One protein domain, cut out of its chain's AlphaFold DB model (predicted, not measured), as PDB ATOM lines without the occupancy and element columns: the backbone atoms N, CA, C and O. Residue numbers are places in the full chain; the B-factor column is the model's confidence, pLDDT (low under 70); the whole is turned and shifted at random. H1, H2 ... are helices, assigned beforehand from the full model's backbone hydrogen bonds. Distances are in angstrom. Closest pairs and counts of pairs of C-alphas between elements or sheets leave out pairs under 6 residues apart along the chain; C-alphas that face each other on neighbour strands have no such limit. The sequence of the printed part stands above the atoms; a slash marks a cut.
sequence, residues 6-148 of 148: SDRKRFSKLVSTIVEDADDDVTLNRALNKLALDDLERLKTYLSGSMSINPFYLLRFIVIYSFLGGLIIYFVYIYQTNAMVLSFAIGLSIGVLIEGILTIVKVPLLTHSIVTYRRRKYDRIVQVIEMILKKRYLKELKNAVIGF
ATOM      1  N   SER A   6     -18.204 -44.790  29.267       71.94
ATOM      2  CA  SER A   6     -18.523 -46.186  29.585       71.94
ATOM      3  C   SER A   6     -19.665 -46.310  30.593       71.94
ATOM      4  O   SER A   6     -20.583 -47.097  30.363       71.94
ATOM      5  N   ASP A   7     -19.673 -45.493  31.648       69.56
ATOM      6  CA  ASP A   7     -20.730 -45.522  32.668       69.56
ATOM      7  C   ASP A   7     -22.070 -45.056  32.104       69.56
ATOM      8  O   ASP A   7     -23.104 -45.660  32.383       69.56
ATOM      9  N   ARG A   8     -22.062 -44.042  31.226       71.00
ATOM     10  CA  ARG A   8     -23.272 -43.615  30.504       71.00
ATOM     11  C   ARG A   8     -23.851 -44.723  29.632       71.00
ATOM     12  O   ARG A   8     -25.059 -44.944  29.669       71.00
ATOM     13  N   LYS A   9     -23.020 -45.426  28.855       75.69
ATOM     14  CA  LYS A   9     -23.486 -46.543  28.012       75.69
ATOM     15  C   LYS A   9     -24.042 -47.687  28.856       75.69
ATOM     16  O   LYS A   9     -25.097 -48.225  28.528       75.69
ATOM     17  N   ARG A  10     -23.368 -48.030  29.958       78.88
ATOM     18  CA  ARG A  10     -23.818 -49.068  30.892       78.88
ATOM     19  C   ARG A  10     -25.156 -48.702  31.535       78.88
ATOM     20  O   ARG A  10     -26.063 -49.527  31.534       78.88
ATOM     21  N   PHE A  11     -25.297 -47.466  32.009       74.81
ATOM     22  CA  PHE A  11     -26.541 -46.970  32.595       74.81
ATOM     23  C   PHE A  11     -27.677 -46.908  31.565       74.81
ATOM     24  O   PHE A  11     -28.775 -47.368  31.842       74.81
ATOM     25  N   SER A  12     -27.410 -46.440  30.342       72.56
ATOM     26  CA  SER A  12     -28.410 -46.430  29.266       72.56
ATOM     27  C   SER A  12     -28.902 -47.835  28.915       72.56
ATOM     28  O   SER A  12     -30.095 -48.009  28.684       72.56
ATOM     29  N   LYS A  13     -28.004 -48.830  28.888       79.00
ATOM     30  CA  LYS A  13     -28.367 -50.234  28.650       79.00
ATOM     31  C   LYS A  13     -29.202 -50.805  29.799       79.00
ATOM     32  O   LYS A  13     -30.151 -51.542  29.573       79.00
ATOM     33  N   LEU A  14     -28.868 -50.434  31.032       80.25
ATOM     34  CA  LEU A  14     -29.614 -50.821  32.227       80.25
ATOM     35  C   LEU A  14     -31.036 -50.239  32.202       80.25
ATOM     36  O   LEU A  14     -31.995 -50.969  32.433       80.25
ATOM     37  N   VAL A  15     -31.182 -48.960  31.840       79.81
ATOM     38  CA  VAL A  15     -32.493 -48.320  31.648       79.81
ATOM     39  C   VAL A  15     -33.296 -49.041  30.566       79.81
ATOM     40  O   VAL A  15     -34.456 -49.360  30.805       79.81
ATOM     41  N   SER A  16     -32.707 -49.330  29.398       78.19
ATOM     42  CA  SER A  16     -33.443 -49.988  28.311       78.19
ATOM     43  C   SER A  16     -33.934 -51.381  28.697       78.19
ATOM     44  O   SER A  16     -35.097 -51.682  28.463       78.19
ATOM     45  N   THR A  17     -33.097 -52.192  29.351       80.25
ATOM     46  CA  THR A  17     -33.489 -53.539  29.795       80.25
ATOM     47  C   THR A  17     -34.620 -53.489  30.825       80.25
ATOM     48  O   THR A  17     -35.590 -54.225  30.710       80.25
ATOM     49  N   ILE A  18     -34.570 -52.562  31.787       82.56
ATOM     50  CA  ILE A  18     -35.640 -52.417  32.790       82.56
ATOM     51  C   ILE A  18     -36.950 -51.939  32.153       82.56
ATOM     52  O   ILE A  18     -38.029 -52.337  32.584       82.56
ATOM     53  N   VAL A  19     -36.871 -51.086  31.132       78.06
ATOM     54  CA  VAL A  19     -38.050 -50.633  30.386       78.06
ATOM     55  C   VAL A  19     -38.636 -51.761  29.536       78.06
ATOM     56  O   VAL A  19     -39.855 -51.841  29.418       78.06
ATOM     57  N   GLU A  20     -37.822 -52.646  28.967       79.56
ATOM     58  CA  GLU A  20     -38.313 -53.852  28.285       79.56
ATOM     59  C   GLU A  20     -39.029 -54.786  29.270       79.56
ATOM     60  O   GLU A  20     -40.165 -55.180  29.012       79.56
ATOM     61  N   ASP A  21     -38.446 -55.009  30.449       79.81
ATOM     62  CA  ASP A  21     -38.984 -55.901  31.485       79.81
ATOM     63  C   ASP A  21     -40.209 -55.338  32.235       79.81
ATOM     64  O   ASP A  21     -40.855 -56.055  32.997       79.81
ATOM     65  N   ALA A  22     -40.566 -54.065  32.045       76.00
ATOM     66  CA  ALA A  22     -41.605 -53.398  32.839       76.00
ATOM     67  C   ALA A  22     -43.052 -53.847  32.560       76.00
ATOM     68  O   ALA A  22     -43.980 -53.415  33.256       76.00
ATOM     69  N   ASP A  23     -43.260 -54.701  31.558       77.44
ATOM     70  CA  ASP A  23     -44.564 -55.313  31.301       77.44
ATOM     71  C   ASP A  23     -44.824 -56.524  32.224       77.44
ATOM     72  O   ASP A  23     -45.981 -56.763  32.578       77.44
ATOM     73  N   ASP A  24     -43.771 -57.202  32.711       81.38
ATOM     74  CA  ASP A  24     -43.838 -58.334  33.649       81.38
ATOM     75  C   ASP A  24     -43.372 -57.931  35.062       81.38
ATOM     76  O   ASP A  24     -42.187 -57.721  35.323       81.38
ATOM     77  N   ASP A  25     -44.313 -57.891  36.012       75.25
ATOM     78  CA  ASP A  25     -44.043 -57.513  37.405       75.25
ATOM     79  C   ASP A  25     -43.022 -58.415  38.107       75.25
ATOM     80  O   ASP A  25     -42.291 -57.949  38.987       75.25
ATOM     81  N   VAL A  26     -42.964 -59.706  37.769       79.94
ATOM     82  CA  VAL A  26     -42.056 -60.658  38.425       79.94
ATOM     83  C   VAL A  26     -40.630 -60.417  37.950       79.94
ATOM     84  O   VAL A  26     -39.695 -60.364  38.760       79.94
ATOM     85  N   THR A  27     -40.463 -60.231  36.644       82.69
ATOM     86  CA  THR A  27     -39.163 -59.968  36.025       82.69
ATOM     87  C   THR A  27     -38.654 -58.579  36.404       82.69
ATOM     88  O   THR A  27     -37.514 -58.468  36.865       82.69
ATOM     89  N   LEU A  28     -39.521 -57.560  36.389       81.19
ATOM     90  CA  LEU A  28     -39.215 -56.205  36.852       81.19
ATOM     91  C   LEU A  28     -38.765 -56.186  38.319       81.19
ATOM     92  O   LEU A  28     -37.703 -55.650  38.638       81.19
ATOM     93  N   ASN A  29     -39.522 -56.814  39.228       80.69
ATOM     94  CA  ASN A  29     -39.146 -56.871  40.643       80.69
ATOM     95  C   ASN A  29     -37.818 -57.597  40.861       80.69
ATOM     96  O   ASN A  29     -37.030 -57.197  41.719       80.69
ATOM     97  N   ARG A  30     -37.552 -58.671  40.112       82.62
ATOM     98  CA  ARG A  30     -36.295 -59.420  40.216       82.62
ATOM     99  C   ARG A  30     -35.114 -58.600  39.702       82.62
ATOM    100  O   ARG A  30     -34.068 -58.601  40.348       82.62
ATOM    101  N   ALA A  31     -35.272 -57.914  38.572       82.44
ATOM    102  CA  ALA A  31     -34.245 -57.055  37.991       82.44
ATOM    103  C   ALA A  31     -33.926 -55.878  38.921       82.44
ATOM    104  O   ALA A  31     -32.765 -55.675  39.279       82.44
ATOM    105  N   LEU A  32     -34.955 -55.178  39.410       84.38
ATOM    106  CA  LEU A  32     -34.797 -54.060  40.338       84.38
ATOM    107  C   LEU A  32     -34.191 -54.499  41.674       84.38
ATOM    108  O   LEU A  32     -33.329 -53.812  42.210       84.38
ATOM    109  N   ASN A  33     -34.557 -55.673  42.198       82.12
ATOM    110  CA  ASN A  33     -33.968 -56.157  43.447       82.12
ATOM    111  C   ASN A  33     -32.488 -56.555  43.336       82.12
ATOM    112  O   ASN A  33     -31.808 -56.635  44.358       82.12
ATOM    113  N   LYS A  34     -31.958 -56.786  42.135       83.75
ATOM    114  CA  LYS A  34     -30.527 -57.067  41.946       83.75
ATOM    115  C   LYS A  34     -29.668 -55.803  41.896       83.75
ATOM    116  O   LYS A  34     -28.449 -55.911  41.980       83.75
ATOM    117  N   LEU A  35     -30.279 -54.626  41.756       82.94
ATOM    118  CA  LEU A  35     -29.559 -53.359  41.679       82.94
ATOM    119  C   LEU A  35     -29.043 -52.915  43.049       82.94
ATOM    120  O   LEU A  35     -29.684 -53.142  44.084       82.94
ATOM    121  N   ALA A  36     -27.891 -52.243  43.026       82.69
ATOM    122  CA  ALA A  36     -27.376 -51.503  44.168       82.69
ATOM    123  C   ALA A  36     -28.309 -50.330  44.512       82.69
ATOM    124  O   ALA A  36     -29.042 -49.838  43.652       82.69
ATOM    125  N   LEU A  37     -28.281 -49.888  45.773       80.31
ATOM    126  CA  LEU A  37     -29.135 -48.802  46.266       80.31
ATOM    127  C   LEU A  37     -28.931 -47.513  45.445       80.31
ATOM    128  O   LEU A  37     -29.897 -46.963  44.923       80.31
ATOM    129  N   ASP A  38     -27.673 -47.126  45.220       76.44
ATOM    130  CA  ASP A  38     -27.296 -45.935  44.446       76.44
ATOM    131  C   ASP A  38     -27.804 -45.976  42.995       76.44
ATOM    132  O   ASP A  38     -28.249 -44.967  42.444       76.44
ATOM    133  N   ASP A  39     -27.758 -47.152  42.361       79.69
ATOM    134  CA  ASP A  39     -28.238 -47.334  40.989       79.69
ATOM    135  C   ASP A  39     -29.771 -47.256  40.919       79.69
ATOM    136  O   ASP A  39     -30.313 -46.710  39.956       79.69
ATOM    137  N   LEU A  40     -30.473 -47.731  41.955       81.94
ATOM    138  CA  LEU A  40     -31.926 -47.601  42.110       81.94
ATOM    139  C   LEU A  40     -32.354 -46.134  42.253       81.94
ATOM    140  O   LEU A  40     -33.328 -45.714  41.628       81.94
ATOM    141  N   GLU A  41     -31.624 -45.335  43.030       79.00
ATOM    142  CA  GLU A  41     -31.915 -43.907  43.203       79.00
ATOM    143  C   GLU A  41     -31.610 -43.089  41.951       79.00
ATOM    144  O   GLU A  41     -32.405 -42.231  41.549       79.00
ATOM    145  N   ARG A  42     -30.492 -43.386  41.280       80.81
ATOM    146  CA  ARG A  42     -30.158 -42.788  39.980       80.81
ATOM    147  C   ARG A  42     -31.210 -43.119  38.932       80.81
ATOM    148  O   ARG A  42     -31.620 -42.233  38.187       80.81
ATOM    149  N   LEU A  43     -31.676 -44.366  38.896       81.81
ATOM    150  CA  LEU A  43     -32.739 -44.805  37.999       81.81
ATOM    151  C   LEU A  43     -34.063 -44.103  38.316       81.81
ATOM    152  O   LEU A  43     -34.687 -43.569  37.402       81.81
ATOM    153  N   LYS A  44     -34.455 -44.022  39.596       81.88
ATOM    154  CA  LYS A  44     -35.635 -43.264  40.040       81.88
ATOM    155  C   LYS A  44     -35.579 -41.825  39.536       81.88
ATOM    156  O   LYS A  44     -36.532 -41.361  38.926       81.88
ATOM    157  N   THR A  45     -34.460 -41.149  39.782       78.44
ATOM    158  CA  THR A  45     -34.259 -39.729  39.458       78.44
ATOM    159  C   THR A  45     -34.258 -39.490  37.949       78.44
ATOM    160  O   THR A  45     -34.829 -38.516  37.463       78.44
ATOM    161  N   TYR A  46     -33.646 -40.396  37.187       77.56
ATOM    162  CA  TYR A  46     -33.642 -40.330  35.729       77.56
ATOM    163  C   TYR A  46     -35.046 -40.529  35.146       77.56
ATOM    164  O   TYR A  46     -35.460 -39.774  34.271       77.56
ATOM    165  N   LEU A  47     -35.795 -41.515  35.644       76.00
ATOM    166  CA  LEU A  47     -37.137 -41.826  35.151       76.00
ATOM    167  C   LEU A  47     -38.186 -40.799  35.595       76.00
ATOM    168  O   LEU A  47     -39.074 -40.482  34.811       76.00
ATOM    169  N   SER A  48     -38.058 -40.228  36.797       70.38
ATOM    170  CA  SER A  48     -38.931 -39.144  37.269       70.38
ATOM    171  C   SER A  48     -38.660 -37.814  36.558       70.38
ATOM    172  O   SER A  48     -39.588 -37.042  36.330       70.38
ATOM    173  N   GLY A  49     -37.402 -37.552  36.180       63.72
ATOM    174  CA  GLY A  49     -36.986 -36.352  35.449       63.72
ATOM    175  C   GLY A  49     -37.117 -36.448  33.925       63.72
ATOM    176  O   GLY A  49     -37.078 -35.425  33.242       63.72
ATOM    177  N   SER A  50     -37.289 -37.650  33.369       57.94
ATOM    178  CA  SER A  50     -37.436 -37.893  31.931       57.94
ATOM    179  C   SER A  50     -38.839 -37.507  31.439       57.94
ATOM    180  O   SER A  50     -39.619 -38.335  30.960       57.94
ATOM    181  N   MET A  51     -39.158 -36.216  31.483       48.06
ATOM    182  CA  MET A  51     -40.185 -35.658  30.618       48.06
ATOM    183  C   MET A  51     -39.597 -35.673  29.207       48.06
ATOM    184  O   MET A  51     -38.769 -34.829  28.870       48.06
ATOM    185  N   SER A  52     -39.949 -36.668  28.384       50.62
ATOM    186  CA  SER A  52     -39.548 -36.668  26.976       50.62
ATOM    187  C   SER A  52     -40.304 -35.541  26.265       50.62
ATOM    188  O   SER A  52     -41.332 -35.764  25.622       50.62
ATOM    189  N   ILE A  53     -39.830 -34.307  26.424       48.97
ATOM    190  CA  ILE A  53     -40.217 -33.179  25.591       48.97
ATOM    191  C   ILE A  53     -39.681 -33.541  24.218       48.97
ATOM    192  O   ILE A  53     -38.492 -33.413  23.948       48.97
ATOM    193  N   ASN A  54     -40.539 -34.127  23.392       52.06
ATOM    194  CA  ASN A  54     -40.137 -34.580  22.080       52.06
ATOM    195  C   ASN A  54     -39.860 -33.320  21.228       52.06
ATOM    196  O   ASN A  54     -40.806 -32.589  20.909       52.06
ATOM    197  N   PRO A  55     -38.586 -33.023  20.894       50.91
ATOM    198  CA  PRO A  55     -38.180 -31.745  20.304       50.91
ATOM    199  C   PRO A  55     -38.832 -31.498  18.938       50.91
ATOM    200  O   PRO A  55     -39.000 -30.352  18.526       50.91
ATOM    201  N   PHE A  56     -39.290 -32.563  18.275       53.06
ATOM    202  CA  PHE A  56     -40.057 -32.486  17.036       53.06
ATOM    203  C   PHE A  56     -41.372 -31.710  17.170       53.06
ATOM    204  O   PHE A  56     -41.758 -31.012  16.233       53.06
ATOM    205  N   TYR A  57     -42.058 -31.784  18.317       55.97
ATOM    206  CA  TYR A  57     -43.289 -31.011  18.516       55.97
ATOM    207  C   TYR A  57     -43.001 -29.523  18.622       55.97
ATOM    208  O   TYR A  57     -43.693 -28.726  17.993       55.97
ATOM    209  N   LEU A  58     -41.958 -29.156  19.369       54.56
ATOM    210  CA  LEU A  58     -41.541 -27.768  19.526       54.56
ATOM    211  C   LEU A  58     -41.164 -27.160  18.167       54.56
ATOM    212  O   LEU A  58     -41.642 -26.083  17.819       54.56
ATOM    213  N   LEU A  59     -40.379 -27.890  17.365       60.88
ATOM    214  CA  LEU A  59     -39.975 -27.457  16.027       60.88
ATOM    215  C   LEU A  59     -41.188 -27.258  15.104       60.88
ATOM    216  O   LEU A  59     -41.274 -26.259  14.392       60.88
ATOM    217  N   ARG A  60     -42.163 -28.175  15.157       62.22
ATOM    218  CA  ARG A  60     -43.397 -28.080  14.368       62.22
ATOM    219  C   ARG A  60     -44.226 -26.853  14.749       62.22
ATOM    220  O   ARG A  60     -44.717 -26.169  13.856       62.22
ATOM    221  N   PHE A  61     -44.345 -26.545  16.041       62.06
ATOM    222  CA  PHE A  61     -45.015 -25.326  16.497       62.06
ATOM    223  C   PHE A  61     -44.304 -24.067  15.994       62.06
ATOM    224  O   PHE A  61     -44.961 -23.186  15.447       62.06
ATOM    225  N   ILE A  62     -42.974 -24.000  16.101       68.88
ATOM    226  CA  ILE A  62     -42.187 -22.847  15.633       68.88
ATOM    227  C   ILE A  62     -42.404 -22.599  14.134       68.88
ATOM    228  O   ILE A  62     -42.631 -21.458  13.732       68.88
ATOM    229  N   VAL A  63     -42.388 -23.652  13.310       70.69
ATOM    230  CA  VAL A  63     -42.621 -23.539  11.858       70.69
ATOM    231  C   VAL A  63     -44.034 -23.032  11.558       70.69
ATOM    232  O   VAL A  63     -44.192 -22.111  10.759       70.69
ATOM    233  N   ILE A  64     -45.054 -23.573  12.232       70.31
ATOM    234  CA  ILE A  64     -46.451 -23.153  12.047       70.31
ATOM    235  C   ILE A  64     -46.640 -21.681  12.443       70.31
ATOM    236  O   ILE A  64     -47.228 -20.913  11.682       70.31
ATOM    237  N   TYR A  65     -46.111 -21.262  13.597       68.56
ATOM    238  CA  TYR A  65     -46.225 -19.874  14.056       68.56
ATOM    239  C   TYR A  65     -45.442 -18.894  13.178       68.56
ATOM    240  O   TYR A  65     -45.923 -17.789  12.927       68.56
ATOM    241  N   SER A  66     -44.285 -19.301  12.651       73.94
ATOM    242  CA  SER A  66     -43.508 -18.480  11.712       73.94
ATOM    243  C   SER A  66     -44.250 -18.286  10.387       73.94
ATOM    244  O   SER A  66     -44.274 -17.181   9.846       73.94
ATOM    245  N   PHE A  67     -44.917 -19.333   9.890       74.50
ATOM    246  CA  PHE A  67     -45.735 -19.264   8.679       74.50
ATOM    247  C   PHE A  67     -46.963 -18.357   8.860       74.50
ATOM    248  O   PHE A  67     -47.240 -17.513   8.010       74.50
ATOM    249  N   LEU A  68     -47.658 -18.467  10.000       72.25
ATOM    250  CA  LEU A  68     -48.772 -17.582  10.362       72.25
ATOM    251  C   LEU A  68     -48.334 -16.114  10.469       72.25
ATOM    252  O   LEU A  68     -49.012 -15.236   9.937       72.25
ATOM    253  N   GLY A  69     -47.190 -15.846  11.105       74.12
ATOM    254  CA  GLY A  69     -46.628 -14.496  11.200       74.12
ATOM    255  C   GLY A  69     -46.301 -13.898   9.829       74.12
ATOM    256  O   GLY A  69     -46.662 -12.754   9.555       74.12
ATOM    257  N   GLY A  70     -45.694 -14.689   8.938       72.50
ATOM    258  CA  GLY A  70     -45.411 -14.278   7.560       72.50
ATOM    259  C   GLY A  70     -46.674 -13.976   6.748       72.50
ATOM    260  O   GLY A  70     -46.714 -12.981   6.025       72.50
ATOM    261  N   LEU A  71     -47.732 -14.776   6.917       73.31
ATOM    262  CA  LEU A  71     -49.026 -14.553   6.264       73.31
ATOM    263  C   LEU A  71     -49.685 -13.241   6.698       73.31
ATOM    264  O   LEU A  71     -50.183 -12.503   5.852       73.31
ATOM    265  N   ILE A  72     -49.659 -12.919   7.993       71.81
ATOM    266  CA  ILE A  72     -50.226 -11.665   8.514       71.81
ATOM    267  C   ILE A  72     -49.499 -10.456   7.911       71.81
ATOM    268  O   ILE A  72     -50.149  -9.525   7.440       71.81
ATOM    269  N   ILE A  73     -48.163 -10.489   7.865       70.19
ATOM    270  CA  ILE A  73     -47.351  -9.412   7.275       70.19
ATOM    271  C   ILE A  73     -47.658  -9.259   5.776       70.19
ATOM    272  O   ILE A  73     -47.837  -8.143   5.288       70.19
ATOM    273  N   TYR A  74     -47.781 -10.376   5.057       69.50
ATOM    274  CA  TYR A  74     -48.128 -10.394   3.635       69.50
ATOM    275  C   TYR A  74     -49.525  -9.814   3.360       69.50
ATOM    276  O   TYR A  74     -49.695  -9.024   2.430       69.50
ATOM    277  N   PHE A  75     -50.517 -10.132   4.199       67.81
ATOM    278  CA  PHE A  75     -51.866  -9.570   4.089       67.81
ATOM    279  C   PHE A  75     -51.915  -8.066   4.345       67.81
ATOM    280  O   PHE A  75     -52.599  -7.352   3.611       67.81
ATOM    281  N   VAL A  76     -51.172  -7.576   5.340       67.75
ATOM    282  CA  VAL A  76     -51.069  -6.135   5.625       67.75
ATOM    283  C   VAL A  76     -50.452  -5.389   4.438       67.75
ATOM    284  O   VAL A  76     -50.926  -4.313   4.081       67.75
ATOM    285  N   TYR A  77     -49.445  -5.978   3.788       67.00
ATOM    286  CA  TYR A  77     -48.779  -5.374   2.633       67.00
ATOM    287  C   TYR A  77     -49.679  -5.334   1.383       67.00
ATOM    288  O   TYR A  77     -49.807  -4.292   0.745       67.00
ATOM    289  N   ILE A  78     -50.369  -6.434   1.059       65.75
ATOM    290  CA  ILE A  78     -51.222  -6.528  -0.143       65.75
ATOM    291  C   ILE A  78     -52.530  -5.750  -0.026       65.75
ATOM    292  O   ILE A  78     -53.030  -5.260  -1.042       65.75
ATOM    293  N   TYR A  79     -53.066  -5.587   1.187       62.72
ATOM    294  CA  TYR A  79     -54.246  -4.750   1.416       62.72
ATOM    295  C   TYR A  79     -54.043  -3.314   0.912       62.72
ATOM    296  O   TYR A  79     -54.988  -2.703   0.419       62.72
ATOM    297  N   GLN A  80     -52.810  -2.797   0.957       62.88
ATOM    298  CA  GLN A  80     -52.493  -1.467   0.433       62.88
ATOM    299  C   GLN A  80     -52.359  -1.415  -1.096       62.88
ATOM    300  O   GLN A  80     -52.479  -0.335  -1.667       62.88
ATOM    301  N   THR A  81     -52.097  -2.540  -1.772       64.81
ATOM    302  CA  THR A  81     -51.699  -2.542  -3.193       64.81
ATOM    303  C   THR A  81     -52.774  -3.053  -4.151       64.81
ATOM    304  O   THR A  81     -52.837  -2.558  -5.274       64.81
ATOM    305  N   ASN A  82     -53.591  -4.055  -3.785       67.19
ATOM    306  CA  ASN A  82     -54.598  -4.603  -4.709       67.19
ATOM    307  C   ASN A  82     -55.649  -5.526  -4.050       67.19
ATOM    308  O   ASN A  82     -55.335  -6.627  -3.592       67.19
ATOM    309  N   ALA A  83     -56.929  -5.139  -4.104       65.75
ATOM    310  CA  ALA A  83     -58.040  -5.881  -3.486       65.75
ATOM    311  C   ALA A  83     -58.330  -7.252  -4.138       65.75
ATOM    312  O   ALA A  83     -58.771  -8.182  -3.464       65.75
ATOM    313  N   MET A  84     -58.055  -7.408  -5.437       64.81
ATOM    314  CA  MET A  84     -58.272  -8.672  -6.159       64.81
ATOM    315  C   MET A  84     -57.207  -9.729  -5.817       64.81
ATOM    316  O   MET A  84     -57.488 -10.923  -5.773       64.81
ATOM    317  N   VAL A  85     -55.982  -9.288  -5.521       67.69
ATOM    318  CA  VAL A  85     -54.900 -10.169  -5.055       67.69
ATOM    319  C   VAL A  85     -55.140 -10.572  -3.597       67.69
ATOM    320  O   VAL A  85     -54.874 -11.712  -3.216       67.69
ATOM    321  N   LEU A  86     -55.718  -9.670  -2.797       67.38
ATOM    322  CA  LEU A  86     -56.118  -9.945  -1.419       67.38
ATOM    323  C   LEU A  86     -57.133 -11.097  -1.335       67.38
ATOM    324  O   LEU A  86     -56.945 -12.011  -0.537       67.38
ATOM    325  N   SER A  87     -58.182 -11.093  -2.165       69.25
ATOM    326  CA  SER A  87     -59.209 -12.146  -2.135       69.25
ATOM    327  C   SER A  87     -58.650 -13.520  -2.521       69.25
ATOM    328  O   SER A  87     -58.964 -14.517  -1.867       69.25
ATOM    329  N   PHE A  88     -57.751 -13.575  -3.509       72.94
ATOM    330  CA  PHE A  88     -57.059 -14.808  -3.888       72.94
ATOM    331  C   PHE A  88     -56.125 -15.315  -2.775       72.94
ATOM    332  O   PHE A  88     -56.113 -16.506  -2.459       72.94
ATOM    333  N   ALA A  89     -55.395 -14.410  -2.114       69.81
ATOM    334  CA  ALA A  89     -54.535 -14.741  -0.979       69.81
ATOM    335  C   ALA A  89     -55.330 -15.256   0.237       69.81
ATOM    336  O   ALA A  89     -54.894 -16.204   0.897       69.81
ATOM    337  N   ILE A  90     -56.513 -14.688   0.512       75.50
ATOM    338  CA  ILE A  90     -57.432 -15.170   1.559       75.50
ATOM    339  C   ILE A  90     -57.889 -16.597   1.239       75.50
ATOM    340  O   ILE A  90     -57.809 -17.464   2.109       75.50
ATOM    341  N   GLY A  91     -58.297 -16.867  -0.005       77.12
ATOM    342  CA  GLY A  91     -58.706 -18.206  -0.440       77.12
ATOM    343  C   GLY A  91     -57.605 -19.256  -0.255       77.12
ATOM    344  O   GLY A  91     -57.845 -20.309   0.337       77.12
ATOM    345  N   LEU A  92     -56.376 -18.938  -0.673       76.31
ATOM    346  CA  LEU A  92     -55.206 -19.800  -0.457       76.31
ATOM    347  C   LEU A  92     -54.923 -20.036   1.031       76.31
ATOM    348  O   LEU A  92     -54.652 -21.163   1.440       76.31
ATOM    349  N   SER A  93     -55.027 -18.995   1.854       75.19
ATOM    350  CA  SER A  93     -54.752 -19.087   3.292       75.19
ATOM    351  C   SER A  93     -55.781 -19.933   4.029       75.19
ATOM    352  O   SER A  93     -55.412 -20.714   4.901       75.19
ATOM    353  N   ILE A  94     -57.058 -19.840   3.649       79.44
ATOM    354  CA  ILE A  94     -58.116 -20.711   4.175       79.44
ATOM    355  C   ILE A  94     -57.837 -22.170   3.792       79.44
ATOM    356  O   ILE A  94     -57.921 -23.043   4.653       79.44
ATOM    357  N   GLY A  95     -57.441 -22.437   2.544       78.19
ATOM    358  CA  GLY A  95     -57.064 -23.782   2.101       78.19
ATOM    359  C   GLY A  95     -55.911 -24.372   2.919       78.19
ATOM    360  O   GLY A  95     -56.017 -25.487   3.429       78.19
ATOM    361  N   VAL A  96     -54.844 -23.594   3.130       78.00
ATOM    362  CA  VAL A  96     -53.692 -24.007   3.949       78.00
ATOM    363  C   VAL A  96     -54.068 -24.176   5.425       78.00
ATOM    364  O   VAL A  96     -53.581 -25.099   6.075       78.00
ATOM    365  N   LEU A  97     -54.958 -23.339   5.965       77.31
ATOM    366  CA  LEU A  97     -55.469 -23.487   7.332       77.31
ATOM    367  C   LEU A  97     -56.280 -24.774   7.500       77.31
ATOM    368  O   LEU A  97     -56.098 -25.466   8.499       77.31
ATOM    369  N   ILE A  98     -57.133 -25.126   6.537       78.25
ATOM    370  CA  ILE A  98     -57.926 -26.364   6.574       78.25
ATOM    371  C   ILE A  98     -57.010 -27.593   6.519       78.25
ATOM    372  O   ILE A  98     -57.121 -28.474   7.373       78.25
ATOM    373  N   GLU A  99     -56.064 -27.634   5.578       75.19
ATOM    374  CA  GLU A  99     -55.031 -28.680   5.479       75.19
ATOM    375  C   GLU A  99     -54.194 -28.777   6.767       75.19
ATOM    376  O   GLU A  99     -53.962 -29.865   7.308       75.19
ATOM    377  N   GLY A 100     -53.797 -27.629   7.322       68.50
ATOM    378  CA  GLY A 100     -53.063 -27.530   8.579       68.50
ATOM    379  C   GLY A 100     -53.851 -28.095   9.759       68.50
ATOM    380  O   GLY A 100     -53.328 -28.931  10.495       68.50
ATOM    381  N   ILE A 101     -55.121 -27.713   9.910       69.62
ATOM    382  CA  ILE A 101     -56.014 -28.219  10.958       69.62
ATOM    383  C   ILE A 101     -56.236 -29.723  10.791       69.62
ATOM    384  O   ILE A 101     -56.095 -30.459  11.764       69.62
ATOM    385  N   LEU A 102     -56.492 -30.222   9.579       66.62
ATOM    386  CA  LEU A 102     -56.655 -31.659   9.321       66.62
ATOM    387  C   LEU A 102     -55.396 -32.457   9.691       66.62
ATOM    388  O   LEU A 102     -55.487 -33.533  10.288       66.62
ATOM    389  N   THR A 103     -54.214 -31.913   9.408       62.59
ATOM    390  CA  THR A 103     -52.929 -32.535   9.755       62.59
ATOM    391  C   THR A 103     -52.614 -32.416  11.249       62.59
ATOM    392  O   THR A 103     -51.931 -33.271  11.818       62.59
ATOM    393  N   ILE A 104     -53.092 -31.368  11.922       60.94
ATOM    394  CA  ILE A 104     -52.978 -31.220  13.376       60.94
ATOM    395  C   ILE A 104     -53.944 -32.160  14.087       60.94
ATOM    396  O   ILE A 104     -53.517 -32.740  15.069       60.94
ATOM    397  N   VAL A 105     -55.175 -32.353  13.597       59.81
ATOM    398  CA  VAL A 105     -56.235 -33.182  14.210       59.81
ATOM    399  C   VAL A 105     -56.025 -34.683  13.986       59.81
ATOM    400  O   VAL A 105     -56.371 -35.477  14.856       59.81
ATOM    401  N   LYS A 106     -55.406 -35.105  12.874       56.75
ATOM    402  CA  LYS A 106     -55.070 -36.527  12.644       56.75
ATOM    403  C   LYS A 106     -53.896 -37.026  13.496       56.75
ATOM    404  O   LYS A 106     -53.863 -38.190  13.882       56.75
ATOM    405  N   VAL A 107     -52.928 -36.165  13.804       53.91
ATOM    406  CA  VAL A 107     -51.696 -36.538  14.522       53.91
ATOM    407  C   VAL A 107     -51.805 -36.689  16.061       53.91
ATOM    408  O   VAL A 107     -51.061 -37.521  16.593       53.91
ATOM    409  N   PRO A 108     -52.675 -36.001  16.836       51.84
ATOM    410  CA  PRO A 108     -52.565 -35.957  18.288       51.84
ATOM    411  C   PRO A 108     -53.148 -37.209  18.956       51.84
ATOM    412  O   PRO A 108     -52.669 -37.595  20.014       51.84
ATOM    413  N   LEU A 109     -54.118 -37.909  18.356       50.16
ATOM    414  CA  LEU A 109     -54.772 -39.060  19.001       50.16
ATOM    415  C   LEU A 109     -53.825 -40.258  19.166       50.16
ATOM    416  O   LEU A 109     -53.726 -40.846  20.247       50.16
ATOM    417  N   LEU A 110     -53.067 -40.588  18.120       49.88
ATOM    418  CA  LEU A 110     -52.075 -41.666  18.177       49.88
ATOM    419  C   LEU A 110     -50.875 -41.282  19.042       49.88
ATOM    420  O   LEU A 110     -50.340 -42.105  19.776       49.88
ATOM    421  N   THR A 111     -50.459 -40.018  19.014       53.72
ATOM    422  CA  THR A 111     -49.277 -39.622  19.777       53.72
ATOM    423  C   THR A 111     -49.558 -39.370  21.252       53.72
ATOM    424  O   THR A 111     -48.742 -39.772  22.077       53.72
ATOM    425  N   HIS A 112     -50.721 -38.837  21.629       53.12
ATOM    426  CA  HIS A 112     -51.111 -38.754  23.038       53.12
ATOM    427  C   HIS A 112     -51.326 -40.134  23.654       53.12
ATOM    428  O   HIS A 112     -50.894 -40.344  24.786       53.12
ATOM    429  N   SER A 113     -51.923 -41.088  22.935       52.34
ATOM    430  CA  SER A 113     -52.083 -42.455  23.450       52.34
ATOM    431  C   SER A 113     -50.735 -43.154  23.640       52.34
ATOM    432  O   SER A 113     -50.496 -43.709  24.711       52.34
ATOM    433  N   ILE A 114     -49.806 -43.043  22.685       58.31
ATOM    434  CA  ILE A 114     -48.453 -43.615  22.804       58.31
ATOM    435  C   ILE A 114     -47.653 -42.946  23.929       58.31
ATOM    436  O   ILE A 114     -46.997 -43.635  24.712       58.31
ATOM    437  N   VAL A 115     -47.703 -41.615  24.043       60.38
ATOM    438  CA  VAL A 115     -47.005 -40.872  25.106       60.38
ATOM    439  C   VAL A 115     -47.591 -41.211  26.475       60.38
ATOM    440  O   VAL A 115     -46.837 -41.454  27.414       60.38
ATOM    441  N   THR A 116     -48.916 -41.301  26.592       60.19
ATOM    442  CA  THR A 116     -49.597 -41.669  27.844       60.19
ATOM    443  C   THR A 116     -49.308 -43.117  28.229       60.19
ATOM    444  O   THR A 116     -49.014 -43.394  29.390       60.19
ATOM    445  N   TYR A 117     -49.316 -44.039  27.262       63.66
ATOM    446  CA  TYR A 117     -48.962 -45.441  27.477       63.66
ATOM    447  C   TYR A 117     -47.517 -45.583  27.969       63.66
ATOM    448  O   TYR A 117     -47.269 -46.219  28.994       63.66
ATOM    449  N   ARG A 118     -46.565 -44.915  27.304       66.81
ATOM    450  CA  ARG A 118     -45.161 -44.892  27.740       66.81
ATOM    451  C   ARG A 118     -45.013 -44.271  29.127       66.81
ATOM    452  O   ARG A 118     -44.304 -44.832  29.954       66.81
ATOM    453  N   ARG A 119     -45.712 -43.169  29.420       69.69
ATOM    454  CA  ARG A 119     -45.687 -42.521  30.742       69.69
ATOM    455  C   ARG A 119     -46.180 -43.453  31.845       69.69
ATOM    456  O   ARG A 119     -45.488 -43.620  32.837       69.69
ATOM    457  N   ARG A 120     -47.309 -44.135  31.632       71.62
ATOM    458  CA  ARG A 120     -47.853 -45.103  32.595       71.62
ATOM    459  C   ARG A 120     -46.866 -46.236  32.891       71.62
ATOM    460  O   ARG A 120     -46.766 -46.675  34.033       71.62
ATOM    461  N   LYS A 121     -46.119 -46.678  31.874       74.38
ATOM    462  CA  LYS A 121     -45.059 -47.682  32.021       74.38
ATOM    463  C   LYS A 121     -43.904 -47.166  32.889       74.38
ATOM    464  O   LYS A 121     -43.495 -47.859  33.815       74.38
ATOM    465  N   TYR A 122     -43.432 -45.938  32.665       75.88
ATOM    466  CA  TYR A 122     -42.397 -45.319  33.505       75.88
ATOM    467  C   TYR A 122     -42.862 -45.065  34.945       75.88
ATOM    468  O   TYR A 122     -42.134 -45.393  35.881       75.88
ATOM    469  N   ASP A 123     -44.085 -44.567  35.132       74.88
ATOM    470  CA  ASP A 123     -44.662 -44.322  36.458       74.88
ATOM    471  C   ASP A 123     -44.768 -45.628  37.269       74.88
ATOM    472  O   ASP A 123     -44.448 -45.648  38.459       74.88
ATOM    473  N   ARG A 124     -45.129 -46.749  36.622       77.44
ATOM    474  CA  ARG A 124     -45.138 -48.086  37.246       77.44
ATOM    475  C   ARG A 124     -43.747 -48.486  37.739       77.44
ATOM    476  O   ARG A 124     -43.609 -48.911  38.884       77.44
ATOM    477  N   ILE A 125     -42.713 -48.327  36.908       80.88
ATOM    478  CA  ILE A 125     -41.325 -48.645  37.287       80.88
ATOM    479  C   ILE A 125     -40.904 -47.811  38.504       80.88
ATOM    480  O   ILE A 125     -40.347 -48.354  39.459       80.88
ATOM    481  N   VAL A 126     -41.207 -46.511  38.504       82.19
ATOM    482  CA  VAL A 126     -40.884 -45.602  39.615       82.19
ATOM    483  C   VAL A 126     -41.580 -46.031  40.909       82.19
ATOM    484  O   VAL A 126     -40.924 -46.099  41.947       82.19
ATOM    485  N   GLN A 127     -42.865 -46.397  40.864       81.62
ATOM    486  CA  GLN A 127     -43.590 -46.880  42.048       81.62
ATOM    487  C   GLN A 127     -42.978 -48.161  42.633       81.62
ATOM    488  O   GLN A 127     -42.841 -48.291  43.852       81.62
ATOM    489  N   VAL A 128     -42.572 -49.105  41.779       82.88
ATOM    490  CA  VAL A 128     -41.919 -50.344  42.228       82.88
ATOM    491  C   VAL A 128     -40.555 -50.042  42.854       82.88
ATOM    492  O   VAL A 128     -40.239 -50.568  43.924       82.88
ATOM    493  N   ILE A 129     -39.772 -49.146  42.245       82.69
ATOM    494  CA  ILE A 129     -38.505 -48.656  42.804       82.69
ATOM    495  C   ILE A 129     -38.719 -48.048  44.196       82.69
ATOM    496  O   ILE A 129     -38.001 -48.404  45.131       82.69
ATOM    497  N   GLU A 130     -39.717 -47.181  44.370       82.44
ATOM    498  CA  GLU A 130     -40.024 -46.573  45.670       82.44
ATOM    499  C   GLU A 130     -40.393 -47.610  46.728       82.44
ATOM    500  O   GLU A 130     -39.933 -47.526  47.869       82.44
ATOM    501  N   MET A 131     -41.173 -48.625  46.352       83.88
ATOM    502  CA  MET A 131     -41.537 -49.710  47.257       83.88
ATOM    503  C   MET A 131     -40.307 -50.512  47.706       83.88
ATOM    504  O   MET A 131     -40.188 -50.846  48.889       83.88
ATOM    505  N   ILE A 132     -39.385 -50.810  46.787       83.50
ATOM    506  CA  ILE A 132     -38.142 -51.536  47.084       83.50
ATOM    507  C   ILE A 132     -37.221 -50.689  47.967       83.50
ATOM    508  O   ILE A 132     -36.736 -51.192  48.984       83.50
ATOM    509  N   LEU A 133     -37.021 -49.410  47.633       83.50
ATOM    510  CA  LEU A 133     -36.212 -48.485  48.430       83.50
ATOM    511  C   LEU A 133     -36.763 -48.360  49.849       83.50
ATOM    512  O   LEU A 133     -36.023 -48.565  50.807       83.50
ATOM    513  N   LYS A 134     -38.073 -48.138  50.007       84.56
ATOM    514  CA  LYS A 134     -38.713 -48.047  51.327       84.56
ATOM    515  C   LYS A 134     -38.484 -49.310  52.159       84.56
ATOM    516  O   LYS A 134     -38.158 -49.210  53.338       84.56
ATOM    517  N   LYS A 135     -38.607 -50.501  51.559       84.50
ATOM    518  CA  LYS A 135     -38.333 -51.777  52.249       84.50
ATOM    519  C   LYS A 135     -36.871 -51.906  52.684       84.50
ATOM    520  O   LYS A 135     -36.616 -52.387  53.786       84.50
ATOM    521  N   ARG A 136     -35.920 -51.495  51.839       82.19
ATOM    522  CA  ARG A 136     -34.480 -51.559  52.145       82.19
ATOM    523  C   ARG A 136     -34.087 -50.570  53.233       82.19
ATOM    524  O   ARG A 136     -33.475 -50.988  54.208       82.19
ATOM    525  N   TYR A 137     -34.553 -49.329  53.135       82.75
ATOM    526  CA  TYR A 137     -34.333 -48.313  54.160       82.75
ATOM    527  C   TYR A 137     -34.909 -48.719  55.515       82.75
ATOM    528  O   TYR A 137     -34.232 -48.592  56.527       82.75
ATOM    529  N   LEU A 138     -36.117 -49.292  55.557       82.06
ATOM    530  CA  LEU A 138     -36.685 -49.817  56.805       82.06
ATOM    531  C   LEU A 138     -35.846 -50.957  57.401       82.06
ATOM    532  O   LEU A 138     -35.747 -51.069  58.621       82.06
ATOM    533  N   LYS A 139     -35.240 -51.803  56.560       81.44
ATOM    534  CA  LYS A 139     -34.359 -52.887  57.012       81.44
ATOM    535  C   LYS A 139     -33.047 -52.347  57.582       81.44
ATOM    536  O   LYS A 139     -32.622 -52.804  58.636       81.44
ATOM    537  N   GLU A 140     -32.434 -51.377  56.913       79.19
ATOM    538  CA  GLU A 140     -31.225 -50.705  57.398       79.19
ATOM    539  C   GLU A 140     -31.490 -49.949  58.700       79.19
ATOM    540  O   GLU A 140     -30.732 -50.101  59.654       79.19
ATOM    541  N   LEU A 141     -32.619 -49.238  58.793       75.50
ATOM    542  CA  LEU A 141     -33.038 -48.550  60.012       75.50
ATOM    543  C   LEU A 141     -33.255 -49.537  61.166       75.50
ATOM    544  O   LEU A 141     -32.781 -49.313  62.273       75.50
ATOM    545  N   LYS A 142     -33.930 -50.665  60.912       71.38
ATOM    546  CA  LYS A 142     -34.135 -51.715  61.918       71.38
ATOM    547  C   LYS A 142     -32.809 -52.318  62.388       71.38
ATOM    548  O   LYS A 142     -32.644 -52.551  63.580       71.38
ATOM    549  N   ASN A 143     -31.867 -52.545  61.477       72.56
ATOM    550  CA  ASN A 143     -30.536 -53.036  61.826       72.56
ATOM    551  C   ASN A 143     -29.734 -52.004  62.635       72.56
ATOM    552  O   ASN A 143     -29.033 -52.387  63.563       72.56
ATOM    553  N   ALA A 144     -29.866 -50.714  62.319       70.25
ATOM    554  CA  ALA A 144     -29.225 -49.637  63.068       70.25
ATOM    555  C   ALA A 144     -29.815 -49.476  64.479       70.25
ATOM    556  O   ALA A 144     -29.074 -49.214  65.412       70.25
ATOM    557  N   VAL A 145     -31.126 -49.676  64.648       63.59
ATOM    558  CA  VAL A 145     -31.816 -49.561  65.948       63.59
ATOM    559  C   VAL A 145     -31.578 -50.772  66.860       63.59
ATOM    560  O   VAL A 145     -31.556 -50.608  68.069       63.59
ATOM    561  N   ILE A 146     -31.395 -51.979  66.311       56.34
ATOM    562  CA  ILE A 146     -31.101 -53.202  67.095       56.34
ATOM    563  C   ILE A 146     -29.603 -53.308  67.455       56.34
ATOM    564  O   ILE A 146     -29.229 -54.090  68.322       56.34
ATOM    565  N   GLY A 147     -28.740 -52.544  66.779       50.22
ATOM    566  CA  GLY A 147     -27.300 -52.481  67.045       50.22
ATOM    567  C   GLY A 147     -26.873 -51.465  68.114       50.22
ATOM    568  O   GLY A 147     -25.668 -51.311  68.314       50.22
ATOM    569  N   PHE A 148     -27.823 -50.776  68.756       44.91
ATOM    570  CA  PHE A 148     -27.634 -49.954  69.960       44.91
ATOM    571  C   PHE A 148     -28.177 -50.693  71.186       44.91
ATOM    572  O   PHE A 148     -27.614 -50.470  72.281       44.91
TER     573      PHE A 148
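Overview. This is residues 6 to 148 of the 148 residues of an uncharacterized protein of Listeria weihenstephanensis (UniProt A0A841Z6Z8). What shape? H1, H2 and H3 cluster at long helix H6; hairpin H4 and H5 makes the rod's other end. What parts? The 143 printed residues hold six named helices in order H1 to H6, class all helix. It is extended: radius of gyration of the C-alphas 26.2 A, spans 91 by 30 by 29 A.

Arrangement. What touches the hub? H6, residues 108 to 146, touches H3, residues 37 to 49, with C-alphas of Val 126 and Lys 44 closest, 5.8 A. H2, residues 25 to 33, touches H6 and forms a hairpin with H1, residues 6 to 21. Which others touch? H4, residues 55 to 79, forms a hairpin with H5, residues 83 to 106. Every O i to N i+4 pair in the six helices is within hydrogen-bond range.

Along the chain. H1's start? C-alpha 6 is at (-18.523, -46.186, 29.585). H6's end? C-alpha 146 is at (-31.101, -53.202, 67.095).

Size, cuts and confidence. Any cut? The printed part has none. Low confidence? Residues 100 to 119, among others, have pLDDT under 70.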